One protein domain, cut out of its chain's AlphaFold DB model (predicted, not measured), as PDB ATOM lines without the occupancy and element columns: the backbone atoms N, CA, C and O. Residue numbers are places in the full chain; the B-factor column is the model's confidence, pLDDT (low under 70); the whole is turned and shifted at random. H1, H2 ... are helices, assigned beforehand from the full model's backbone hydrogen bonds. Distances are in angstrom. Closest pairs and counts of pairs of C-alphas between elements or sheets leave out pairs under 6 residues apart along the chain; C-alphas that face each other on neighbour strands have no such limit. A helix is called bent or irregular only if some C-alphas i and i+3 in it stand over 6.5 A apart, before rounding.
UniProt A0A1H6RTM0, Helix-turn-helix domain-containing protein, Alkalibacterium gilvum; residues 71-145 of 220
ATOM      1  N   GLU A  71     -23.671  24.116  -0.103       92.69
ATOM      2  CA  GLU A  71     -24.941  24.810  -0.298       92.69
ATOM      3  C   GLU A  71     -24.747  26.328  -0.227       92.69
ATOM      4  O   GLU A  71     -25.127  27.056  -1.146       92.69
ATOM      5  N   ASN A  72     -24.097  26.816   0.831       89.88
ATOM      6  CA  ASN A  72     -23.787  28.229   1.015       89.88
ATOM      7  C   ASN A  72     -22.910  28.763  -0.121       89.88
ATOM      8  O   ASN A  72     -23.140  29.873  -0.611       89.88
ATOM      9  N   PHE A  73     -21.940  27.967  -0.579       91.25
ATOM     10  CA  PHE A  73     -21.162  28.291  -1.769       91.25
ATOM     11  C   PHE A  73     -22.065  28.459  -2.997       91.25
ATOM     12  O   PHE A  73     -22.050  29.526  -3.614       91.25
ATOM     13  N   ALA A  74     -22.884  27.459  -3.326       93.00
ATOM     14  CA  ALA A  74     -23.737  27.490  -4.509       93.00
ATOM     15  C   ALA A  74     -24.718  28.677  -4.474       93.00
ATOM     16  O   ALA A  74     -24.833  29.421  -5.450       93.00
ATOM     17  N   ARG A  75     -25.342  28.935  -3.317       91.69
ATOM     18  CA  ARG A  75     -26.222  30.096  -3.099       91.69
ATOM     19  C   ARG A  75     -25.489  31.425  -3.269       91.69
ATOM     20  O   ARG A  75     -26.043  32.353  -3.853       91.69
ATOM     21  N   SER A  76     -24.242  31.528  -2.804       89.00
ATOM     22  CA  SER A  76     -23.440  32.742  -3.002       89.00
ATOM     23  C   SER A  76     -23.149  33.005  -4.481       89.00
ATOM     24  O   SER A  76     -23.303  34.134  -4.945       89.00
ATOM     25  N   VAL A  77     -22.840  31.954  -5.247       90.50
ATOM     26  CA  VAL A  77     -22.643  32.050  -6.699       90.50
ATOM     27  C   VAL A  77     -23.931  32.492  -7.392       90.50
ATOM     28  O   VAL A  77     -23.879  33.377  -8.245       90.50
ATOM     29  N   PHE A  78     -25.082  31.939  -7.003       91.75
ATOM     30  CA  PHE A  78     -26.377  32.353  -7.544       91.75
ATOM     31  C   PHE A  78     -26.654  33.838  -7.304       91.75
ATOM     32  O   PHE A  78     -26.958  34.562  -8.252       91.75
ATOM     33  N   ILE A  79     -26.479  34.315  -6.068       89.38
ATOM     34  CA  ILE A  79     -26.663  35.733  -5.721       89.38
ATOM     35  C   ILE A  79     -25.754  36.623  -6.576       89.38
ATOM     36  O   ILE A  79     -26.225  37.609  -7.138       89.38
ATOM     37  N   GLU A  80     -24.483  36.260  -6.741       88.50
ATOM     38  CA  GLU A  80     -23.537  37.030  -7.556       88.50
ATOM     39  C   GLU A  80     -23.928  37.098  -9.034       88.50
ATOM     40  O   GLU A  80     -23.828  38.158  -9.658       88.50
ATOM     41  N   GLU A  81     -24.368  35.979  -9.615       88.75
ATOM     42  CA  GLU A  81     -24.834  35.963 -11.002       88.75
ATOM     43  C   GLU A  81     -26.114  36.809 -11.145       88.75
ATOM     44  O   GLU A  81     -26.242  37.542 -12.130       88.75
ATOM     45  N   MET A  82     -27.015  36.798 -10.150       88.44
ATOM     46  CA  MET A  82     -28.212  37.651 -10.137       88.44
ATOM     47  C   MET A  82     -27.861  39.136 -10.026       88.44
ATOM     48  O   MET A  82     -28.366  39.940 -10.806       88.44
ATOM     49  N   GLU A  83     -26.982  39.521  -9.101       86.88
ATOM     50  CA  GLU A  83     -26.534  40.910  -8.946       86.88
ATOM     51  C   GLU A  83     -25.848  41.410 -10.221       86.88
ATOM     52  O   GLU A  83     -26.200  42.470 -10.744       86.88
ATOM     53  N   SER A  84     -24.935  40.610 -10.787       86.00
ATOM     54  CA  SER A  84     -24.273  40.926 -12.057       86.00
ATOM     55  C   SER A  84     -25.276  41.107 -13.193       86.00
ATOM     56  O   SER A  84     -25.122  41.988 -14.045       86.00
ATOM     57  N   PHE A  85     -26.306  40.265 -13.226       83.94
ATOM     58  CA  PHE A  85     -27.373  40.366 -14.202       83.94
ATOM     59  C   PHE A  85     -28.170  41.662 -14.025       83.94
ATOM     60  O   PHE A  85     -28.256  42.440 -14.976       83.94
ATOM     61  N   LEU A  86     -28.680  41.940 -12.823       79.62
ATOM     62  CA  LEU A  86     -29.467  43.138 -12.511       79.62
ATOM     63  C   LEU A  86     -28.691  44.436 -12.778       79.62
ATOM     64  O   LEU A  86     -29.244  45.387 -13.333       79.62
ATOM     65  N   ASP A  87     -27.395  44.466 -12.470       84.00
ATOM     66  CA  ASP A  87     -26.527  45.604 -12.779       84.00
ATOM     67  C   ASP A  87     -26.400  45.844 -14.290       84.00
ATOM     68  O   ASP A  87     -26.449  46.990 -14.750       84.00
ATOM     69  N   LYS A  88     -26.301  44.778 -15.096       79.50
ATOM     70  CA  LYS A  88     -26.321  44.895 -16.567       79.50
ATOM     71  C   LYS A  88     -27.659  45.427 -17.080       79.50
ATOM     72  O   LYS A  88     -27.666  46.070 -18.128       79.50
ATOM     73  N   LEU A  89     -28.766  45.172 -16.376       72.94
ATOM     74  CA  LEU A  89     -30.079  45.708 -16.745       72.94
ATOM     75  C   LEU A  89     -30.168  47.196 -16.477       72.94
ATOM     76  O   LEU A  89     -30.571  47.939 -17.362       72.94
ATOM     77  N   ARG A  90     -29.749  47.631 -15.286       71.75
ATOM     78  CA  ARG A  90     -29.801  49.040 -14.877       71.75
ATOM     79  C   ARG A  90     -29.052  49.964 -15.845       71.75
ATOM     80  O   ARG A  90     -29.423  51.122 -15.985       71.75
ATOM     81  N   ASN A  91     -28.044  49.438 -16.539       70.44
ATOM     82  CA  ASN A  91     -27.170  50.188 -17.442       70.44
ATOM     83  C   ASN A  91     -27.556  50.108 -18.938       70.44
ATOM     84  O   ASN A  91     -26.754  50.516 -19.777       70.44
ATOM     85  N   LYS A  92     -28.728  49.566 -19.310       62.00
ATOM     86  CA  LYS A  92     -29.160  49.445 -20.720       62.00
ATOM     87  C   LYS A  92     -30.541  50.056 -20.983       62.00
ATOM     88  O   LYS A  92     -31.440  49.946 -20.153       62.00
ATOM     89  N   ASP A  93     -30.743  50.553 -22.208       59.00
ATOM     90  CA  ASP A  93     -32.038  51.045 -22.724       59.00
ATOM     91  C   ASP A  93     -33.154  49.972 -22.726       59.00
ATOM     92  O   ASP A  93     -34.335  50.296 -22.731       59.00
ATOM     93  N   ASN A  94     -32.798  48.683 -22.620       56.84
ATOM     94  CA  ASN A  94     -33.737  47.556 -22.473       56.84
ATOM     95  C   ASN A  94     -34.064  47.195 -21.007       56.84
ATOM     96  O   ASN A  94     -34.623  46.125 -20.747       56.84
ATOM     97  N   SER A  95     -33.708  48.049 -20.043       62.84
ATOM     98  CA  SER A  95     -33.962  47.835 -18.610       62.84
ATOM     99  C   SER A  95     -35.436  47.541 -18.318       62.84
ATOM    100  O   SER A  95     -35.735  46.555 -17.650       62.84
ATOM    101  N   GLN A  96     -36.360  48.318 -18.895       62.09
ATOM    102  CA  GLN A  96     -37.803  48.130 -18.704       62.09
ATOM    103  C   GLN A  96     -38.292  46.764 -19.200       62.09
ATOM    104  O   GLN A  96     -39.076  46.109 -18.519       62.09
ATOM    105  N   TYR A  97     -37.790  46.305 -20.351       62.84
ATOM    106  CA  TYR A  97     -38.174  45.021 -20.939       62.84
ATOM    107  C   TYR A  97     -37.780  43.851 -20.039       62.84
ATOM    108  O   TYR A  97     -38.589  42.976 -19.757       62.84
ATOM    109  N   ILE A  98     -36.542  43.826 -19.545       66.06
ATOM    110  CA  ILE A  98     -36.088  42.697 -18.728       66.06
ATOM    111  C   ILE A  98     -36.673  42.767 -17.312       66.06
ATOM    112  O   ILE A  98     -37.060  41.731 -16.776       66.06
ATOM    113  N   VAL A  99     -36.819  43.965 -16.736       70.38
ATOM    114  CA  VAL A  99     -37.494  44.158 -15.441       70.38
ATOM    115  C   VAL A  99     -38.954  43.697 -15.493       70.38
ATOM    116  O   VAL A  99     -39.436  43.147 -14.509       70.38
ATOM    117  N   LYS A 100     -39.642  43.848 -16.636       76.06
ATOM    118  CA  LYS A 100     -41.021  43.366 -16.812       76.06
ATOM    119  C   LYS A 100     -41.136  41.841 -16.692       76.06
ATOM    120  O   LYS A 100     -42.113  41.352 -16.137       76.06
ATOM    121  N   TYR A 101     -40.167  41.094 -17.221       82.19
ATOM    122  CA  TYR A 101     -40.286  39.637 -17.373       82.19
ATOM    123  C   TYR A 101     -39.463  38.822 -16.380       82.19
ATOM    124  O   TYR A 101     -39.712  37.630 -16.215       82.19
ATOM    125  N   PHE A 102     -38.467  39.414 -15.727       85.56
ATOM    126  CA  PHE A 102     -37.626  38.685 -14.789       85.56
ATOM    127  C   PHE A 102     -38.217  38.679 -13.373       85.56
ATOM    128  O   PHE A 102     -38.471  39.731 -12.791       85.56
ATOM    129  N   SER A 103     -38.361  37.487 -12.789       88.00
ATOM    130  CA  SER A 103     -38.794  37.287 -11.405       88.00
ATOM    131  C   SER A 103     -37.672  36.656 -10.583       88.00
ATOM    132  O   SER A 103     -37.345  35.483 -10.754       88.00
ATOM    133  N   VAL A 104     -37.102  37.428  -9.648       88.00
ATOM    134  CA  VAL A 104     -36.064  36.942  -8.715       88.00
ATOM    135  C   VAL A 104     -36.582  35.768  -7.884       88.00
ATOM    136  O   VAL A 104     -35.849  34.820  -7.630       88.00
ATOM    137  N   LYS A 105     -37.860  35.811  -7.488       90.38
ATOM    138  CA  LYS A 105     -38.492  34.748  -6.701       90.38
ATOM    139  C   LYS A 105     -38.570  33.437  -7.483       90.38
ATOM    140  O   LYS A 105     -38.236  32.394  -6.943       90.38
ATOM    141  N   GLU A 106     -39.002  33.488  -8.742       93.25
ATOM    142  CA  GLU A 106     -39.084  32.289  -9.589       93.25
ATOM    143  C   GLU A 106     -37.698  31.721  -9.878       93.25
ATOM    144  O   GLU A 106     -37.494  30.519  -9.739       93.25
ATOM    145  N   ALA A 107     -36.734  32.591 -10.193       93.44
ATOM    146  CA  ALA A 107     -35.353  32.180 -10.403       93.44
ATOM    147  C   ALA A 107     -34.755  31.515  -9.153       93.44
ATOM    148  O   ALA A 107     -34.092  30.490  -9.266       93.44
ATOM    149  N   GLY A 108     -35.013  32.074  -7.965       94.12
ATOM    150  CA  GLY A 108     -34.576  31.493  -6.695       94.12
ATOM    151  C   GLY A 108     -35.184  30.114  -6.451       94.12
ATOM    152  O   GLY A 108     -34.454  29.178  -6.161       94.12
ATOM    153  N   ASN A 109     -36.492  29.962  -6.667       95.81
ATOM    154  CA  ASN A 109     -37.168  28.674  -6.503       95.81
ATOM    155  C   ASN A 109     -36.625  27.596  -7.460       95.81
ATOM    156  O   ASN A 109     -36.447  26.450  -7.058       95.81
ATOM    157  N   GLU A 110     -36.374  27.947  -8.725       96.75
ATOM    158  CA  GLU A 110     -35.782  27.012  -9.695       96.75
ATOM    159  C   GLU A 110     -34.355  26.623  -9.313       96.75
ATOM    160  O   GLU A 110     -33.972  25.464  -9.464       96.75
ATOM    161  N   PHE A 111     -33.580  27.576  -8.796       97.00
ATOM    162  CA  PHE A 111     -32.225  27.305  -8.344       97.00
ATOM    163  C   PHE A 111     -32.207  26.412  -7.104       97.00
ATOM    164  O   PHE A 111     -31.414  25.478  -7.056       97.00
ATOM    165  N   ASP A 112     -33.092  26.664  -6.142       96.44
ATOM    166  CA  ASP A 112     -33.230  25.852  -4.932       96.44
ATOM    167  C   ASP A 112     -33.561  24.402  -5.280       96.44
ATOM    168  O   ASP A 112     -32.893  23.488  -4.804       96.44
ATOM    169  N   HIS A 113     -34.518  24.197  -6.186       96.81
ATOM    170  CA  HIS A 113     -34.880  22.864  -6.653       96.81
ATOM    171  C   HIS A 113     -33.710  22.161  -7.353       96.81
ATOM    172  O   HIS A 113     -33.388  21.020  -7.030       96.81
ATOM    173  N   TRP A 114     -33.020  22.852  -8.267       96.38
ATOM    174  CA  TRP A 114     -31.834  22.293  -8.914       96.38
ATOM    175  C   TRP A 114     -30.737  21.950  -7.897       96.38
ATOM    176  O   TRP A 114     -30.091  20.908  -8.007       96.38
ATOM    177  N   LEU A 115     -30.520  22.812  -6.904       95.69
ATOM    178  CA  LEU A 115     -29.505  22.607  -5.882       95.69
ATOM    179  C   LEU A 115     -29.813  21.362  -5.052       95.69
ATOM    180  O   LEU A 115     -28.926  20.531  -4.891       95.69
ATOM    181  N   GLU A 116     -31.054  21.194  -4.594       95.62
ATOM    182  CA  GLU A 116     -31.497  20.001  -3.859       95.62
ATOM    183  C   GLU A 116     -31.215  18.704  -4.631       95.62
ATOM    184  O   GLU A 116     -30.742  17.729  -4.051       95.62
ATOM    185  N   GLU A 117     -31.435  18.700  -5.947       96.12
ATOM    186  CA  GLU A 117     -31.218  17.520  -6.795       96.12
ATOM    187  C   GLU A 117     -29.739  17.226  -7.092       96.12
ATOM    188  O   GLU A 117     -29.392  16.098  -7.449       96.12
ATOM    189  N   ASN A 118     -28.857  18.223  -6.976       95.12
ATOM    190  CA  ASN A 118     -27.473  18.118  -7.446       95.12
ATOM    191  C   ASN A 118     -26.427  18.234  -6.330       95.12
ATOM    192  O   ASN A 118     -25.262  17.914  -6.573       95.12
ATOM    193  N   ILE A 119     -26.817  18.649  -5.120       93.38
ATOM    194  CA  ILE A 119     -25.906  19.033  -4.031       93.38
ATOM    195  C   ILE A 119     -24.847  17.977  -3.699       93.38
ATOM    196  O   ILE A 119     -23.694  18.327  -3.459       93.38
ATOM    197  N   GLU A 120     -25.200  16.690  -3.741       92.88
ATOM    198  CA  GLU A 120     -24.285  15.589  -3.410       92.88
ATOM    199  C   GLU A 120     -23.104  15.461  -4.387       92.88
ATOM    200  O   GLU A 120     -22.069  14.893  -4.040       92.88
ATOM    201  N   GLN A 121     -23.248  15.982  -5.608       91.69
ATOM    202  CA  GLN A 121     -22.249  15.890  -6.675       91.69
ATOM    203  C   GLN A 121     -21.470  17.192  -6.881       91.69
ATOM    204  O   GLN A 121     -20.645  17.252  -7.796       91.69
ATOM    205  N   LEU A 122     -21.765  18.242  -6.110       92.00
ATOM    206  CA  LEU A 122     -21.158  19.557  -6.288       92.00
ATOM    207  C   LEU A 122     -19.823  19.681  -5.553       92.00
ATOM    208  O   LEU A 122     -19.617  19.131  -4.469       92.00
ATOM    209  N   ASP A 123     -18.941  20.500  -6.123       90.19
ATOM    210  CA  ASP A 123     -17.722  20.975  -5.478       90.19
ATOM    211  C   ASP A 123     -17.572  22.507  -5.586       90.19
ATOM    212  O   ASP A 123     -18.309  23.190  -6.301       90.19
ATOM    213  N   TYR A 124     -16.620  23.071  -4.835       84.31
ATOM    214  CA  TYR A 124     -16.420  24.522  -4.699       84.31
ATOM    215  C   TYR A 124     -15.887  25.228  -5.963       84.31
ATOM    216  O   TYR A 124     -15.649  26.434  -5.930       84.31
ATOM    217  N   ASN A 125     -15.674  24.515  -7.071       78.94
ATOM    218  CA  ASN A 125     -15.266  25.082  -8.359       78.94
ATOM    219  C   ASN A 125     -16.167  24.622  -9.509       78.94
ATOM    220  O   ASN A 125     -15.806  24.774 -10.678       78.94
ATOM    221  N   ASP A 126     -17.335  24.072  -9.189       82.38
ATOM    222  CA  ASP A 126     -18.211  23.499 -10.188       82.38
ATOM    223  C   ASP A 126     -18.854  24.582 -11.070       82.38
ATOM    224  O   ASP A 126     -19.746  25.332 -10.657       82.38
ATOM    225  N   GLU A 127     -18.407  24.657 -12.326       87.69
ATOM    226  CA  GLU A 127     -18.924  25.613 -13.310       87.69
ATOM    227  C   GLU A 127     -20.404  25.354 -13.643       87.69
ATOM    228  O   GLU A 127     -21.091  26.275 -14.097       87.69
ATOM    229  N   ARG A 128     -20.937  24.149 -13.361       90.31
ATOM    230  CA  ARG A 128     -22.364  23.837 -13.543       90.31
ATOM    231  C   ARG A 128     -23.246  24.801 -12.759       90.31
ATOM    232  O   ARG A 128     -24.263  25.233 -13.290       90.31
ATOM    233  N   VAL A 129     -22.828  25.218 -11.558       91.00
ATOM    234  CA  VAL A 129     -23.585  26.182 -10.744       91.00
ATOM    235  C   VAL A 129     -23.795  27.480 -11.528       91.00
ATOM    236  O   VAL A 129     -24.923  27.947 -11.671       91.00
ATOM    237  N   ARG A 130     -22.730  28.041 -12.115       91.00
ATOM    238  CA  ARG A 130     -22.810  29.288 -12.900       91.00
ATOM    239  C   ARG A 130     -23.613  29.116 -14.179       91.00
ATOM    240  O   ARG A 130     -24.374  30.012 -14.545       91.00
ATOM    241  N   GLN A 131     -23.432  27.994 -14.871       92.25
ATOM    242  CA  GLN A 131     -24.175  27.687 -16.092       92.25
ATOM    243  C   GLN A 131     -25.677  27.653 -15.809       92.25
ATOM    244  O   GLN A 131     -26.433  28.378 -16.455       92.25
ATOM    245  N   VAL A 132     -26.083  26.933 -14.765       94.88
ATOM    246  CA  VAL A 132     -27.486  26.807 -14.366       94.88
ATOM    247  C   VAL A 132     -28.071  28.142 -13.921       94.88
ATOM    248  O   VAL A 132     -29.168  28.489 -14.346       94.88
ATOM    249  N   CYS A 133     -27.331  28.961 -13.165       92.12
ATOM    250  CA  CYS A 133     -27.786  30.312 -12.809       92.12
ATOM    251  C   CYS A 133     -28.150  31.142 -14.054       92.12
ATOM    252  O   CYS A 133     -29.189  31.804 -14.092       92.12
ATOM    253  N   ARG A 134     -27.310  31.098 -15.097       90.69
ATOM    254  CA  ARG A 134     -27.546  31.832 -16.354       90.69
ATOM    255  C   ARG A 134     -28.717  31.255 -17.143       90.69
ATOM    256  O   ARG A 134     -29.486  32.019 -17.731       90.69
ATOM    257  N   GLU A 135     -28.850  29.934 -17.169       94.31
ATOM    258  CA  GLU A 135     -29.960  29.249 -17.830       94.31
ATOM    259  C   GLU A 135     -31.296  29.552 -17.156       94.31
ATOM    260  O   GLU A 135     -32.241  29.922 -17.848       94.31
ATOM    261  N   ILE A 136     -31.363  29.503 -15.824       94.81
ATOM    262  CA  ILE A 136     -32.563  29.839 -15.045       94.81
ATOM    263  C   ILE A 136     -33.030  31.258 -15.364       94.81
ATOM    264  O   ILE A 136     -34.189  31.458 -15.724       94.81
ATOM    265  N   VAL A 137     -32.128  32.245 -15.311       89.75
ATOM    266  CA  VAL A 137     -32.463  33.641 -15.647       89.75
ATOM    267  C   VAL A 137     -33.079  33.732 -17.038       89.75
ATOM    268  O   VAL A 137     -34.128  34.351 -17.220       89.75
ATOM    269  N   ARG A 138     -32.445  33.091 -18.024       89.19
ATOM    270  CA  ARG A 138     -32.938  33.061 -19.403       89.19
ATOM    271  C   ARG A 138     -34.319  32.411 -19.483       89.19
ATOM    272  O   ARG A 138     -35.211  32.966 -20.120       89.19
ATOM    273  N   ASN A 139     -34.500  31.266 -18.837       92.19
ATOM    274  CA  ASN A 139     -35.724  30.478 -18.901       92.19
ATOM    275  C   ASN A 139     -36.904  31.197 -18.246       92.19
ATOM    276  O   ASN A 139     -37.973  31.255 -18.851       92.19
ATOM    277  N   VAL A 140     -36.706  31.800 -17.070       90.56
ATOM    278  CA  VAL A 140     -37.717  32.621 -16.381       90.56
ATOM    279  C   VAL A 140     -38.183  33.759 -17.289       90.56
ATOM    280  O   VAL A 140     -39.379  33.940 -17.509       90.56
ATOM    281  N   ILE A 141     -37.238  34.480 -17.894       85.81
ATOM    282  CA  ILE A 141     -37.538  35.591 -18.800       85.81
ATOM    283  C   ILE A 141     -38.337  35.116 -20.016       85.81
ATOM    284  O   ILE A 141     -39.373  35.695 -20.336       85.81
ATOM    285  N   GLU A 142     -37.884  34.067 -20.702       87.19
ATOM    286  CA  GLU A 142     -38.570  33.556 -21.892       87.19
ATOM    287  C   GLU A 142     -39.958  32.990 -21.567       87.19
ATOM    288  O   GLU A 142     -40.904  33.175 -22.336       87.19
ATOM    289  N   ARG A 143     -40.116  32.349 -20.407       88.00
ATOM    290  CA  ARG A 143     -41.410  31.848 -19.938       88.00
ATOM    291  C   ARG A 143     -42.381  32.991 -19.654       88.00
ATOM    292  O   ARG A 143     -43.510  32.957 -20.140       88.00
ATOM    293  N   ASN A 144     -41.933  34.025 -18.950       83.56
ATOM    294  CA  ASN A 144     -42.781  35.160 -18.594       83.56
ATOM    295  C   ASN A 144     -43.136  36.017 -19.811       83.56
ATOM    296  O   ASN A 144     -44.278  36.452 -19.932       83.56
ATOM    297  N   LYS A 145     -42.233  36.146 -20.790       80.12
ATOM    298  CA  LYS A 145     -42.565  36.718 -22.105       80.12
ATOM    299  C   LYS A 145     -43.657  35.941 -22.826       80.12
ATOM    300  O   LYS A 145     -44.562  36.545 -23.385       80.12
TER     301      LYS A 145
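Overview. This is residues 71 to 145 of the 220 residues of the protein "Helix-turn-helix domain-containing protein" of Alkalibacterium gilvum (UniProt A0A1H6RTM0). What shape do these atoms make? Three long helices, H1, H3 and H4, form an elongated body, H4 crossing one side of the other two, while short H2 sits at one end of the long axis. H1 and H3 meet only in part, residues 71 to 78 with 111 to 119. What is printed? The 75 residues hold four named helices, H1 to H4 in chain order, and no named strand: all helix, compact, with a radius of gyration of the C-alphas of 12.7 A and spans of 40 by 22 by 15 A.

Along the chain. Where is H1? H1, residues 71 to 90, runs 28.7 A from C-alpha 71 at (-24.941, 24.810, -0.298). What follows? H2 is residues 95 to 101. H3, residues 104 to 121, spans 25.3 A, with a kink of 40 degrees near residue 115, and is irregular: C-alphas 117 and 120 are 8.0 A apart. H4, residues 127 to 145, spans 27.6 A to C-alpha 145 at (-42.565, 36.718, -22.105).

Arrangement. What does H1 touch? H1, a hub like H4, touches H4 through residues 74 to 82 and 129 to 134, closest C-alphas Phe 78 and Cys 133, 5.8 A, at a steep tilt of 48 degrees, the same way. It only just touches H2, only at the corner, with 3 pairs of C-alphas within 8 A, closest Leu 89 and Ser 95, 4.8 A. What does H4 touch besides? H3 and H4 form a helical hairpin, closest C-alphas Ala 107 and Ile 136, 5.9 A, at a shallow tilt of 33 degrees, only just short of steep. H2 is about perpendicular to H4, 84 degrees, closest C-alphas Tyr 101 and Ile 141, 5.1 A. Are the backbones complete? Each O i to N i+4 pair is within hydrogen-bond range in H1 and H4, but 2 of 3 in H2 and 12 of 14 in H3.

Size, cuts and confidence. How far does it reach? The two C-alphas farthest apart, Asp 93 and Glu 120, are 41.1 A apart. Is it continuous and confident? The printed part has no cut, and the three links are tight. Mean pLDDT of the printed part is 86.2, with residues 92 to 98 under 70.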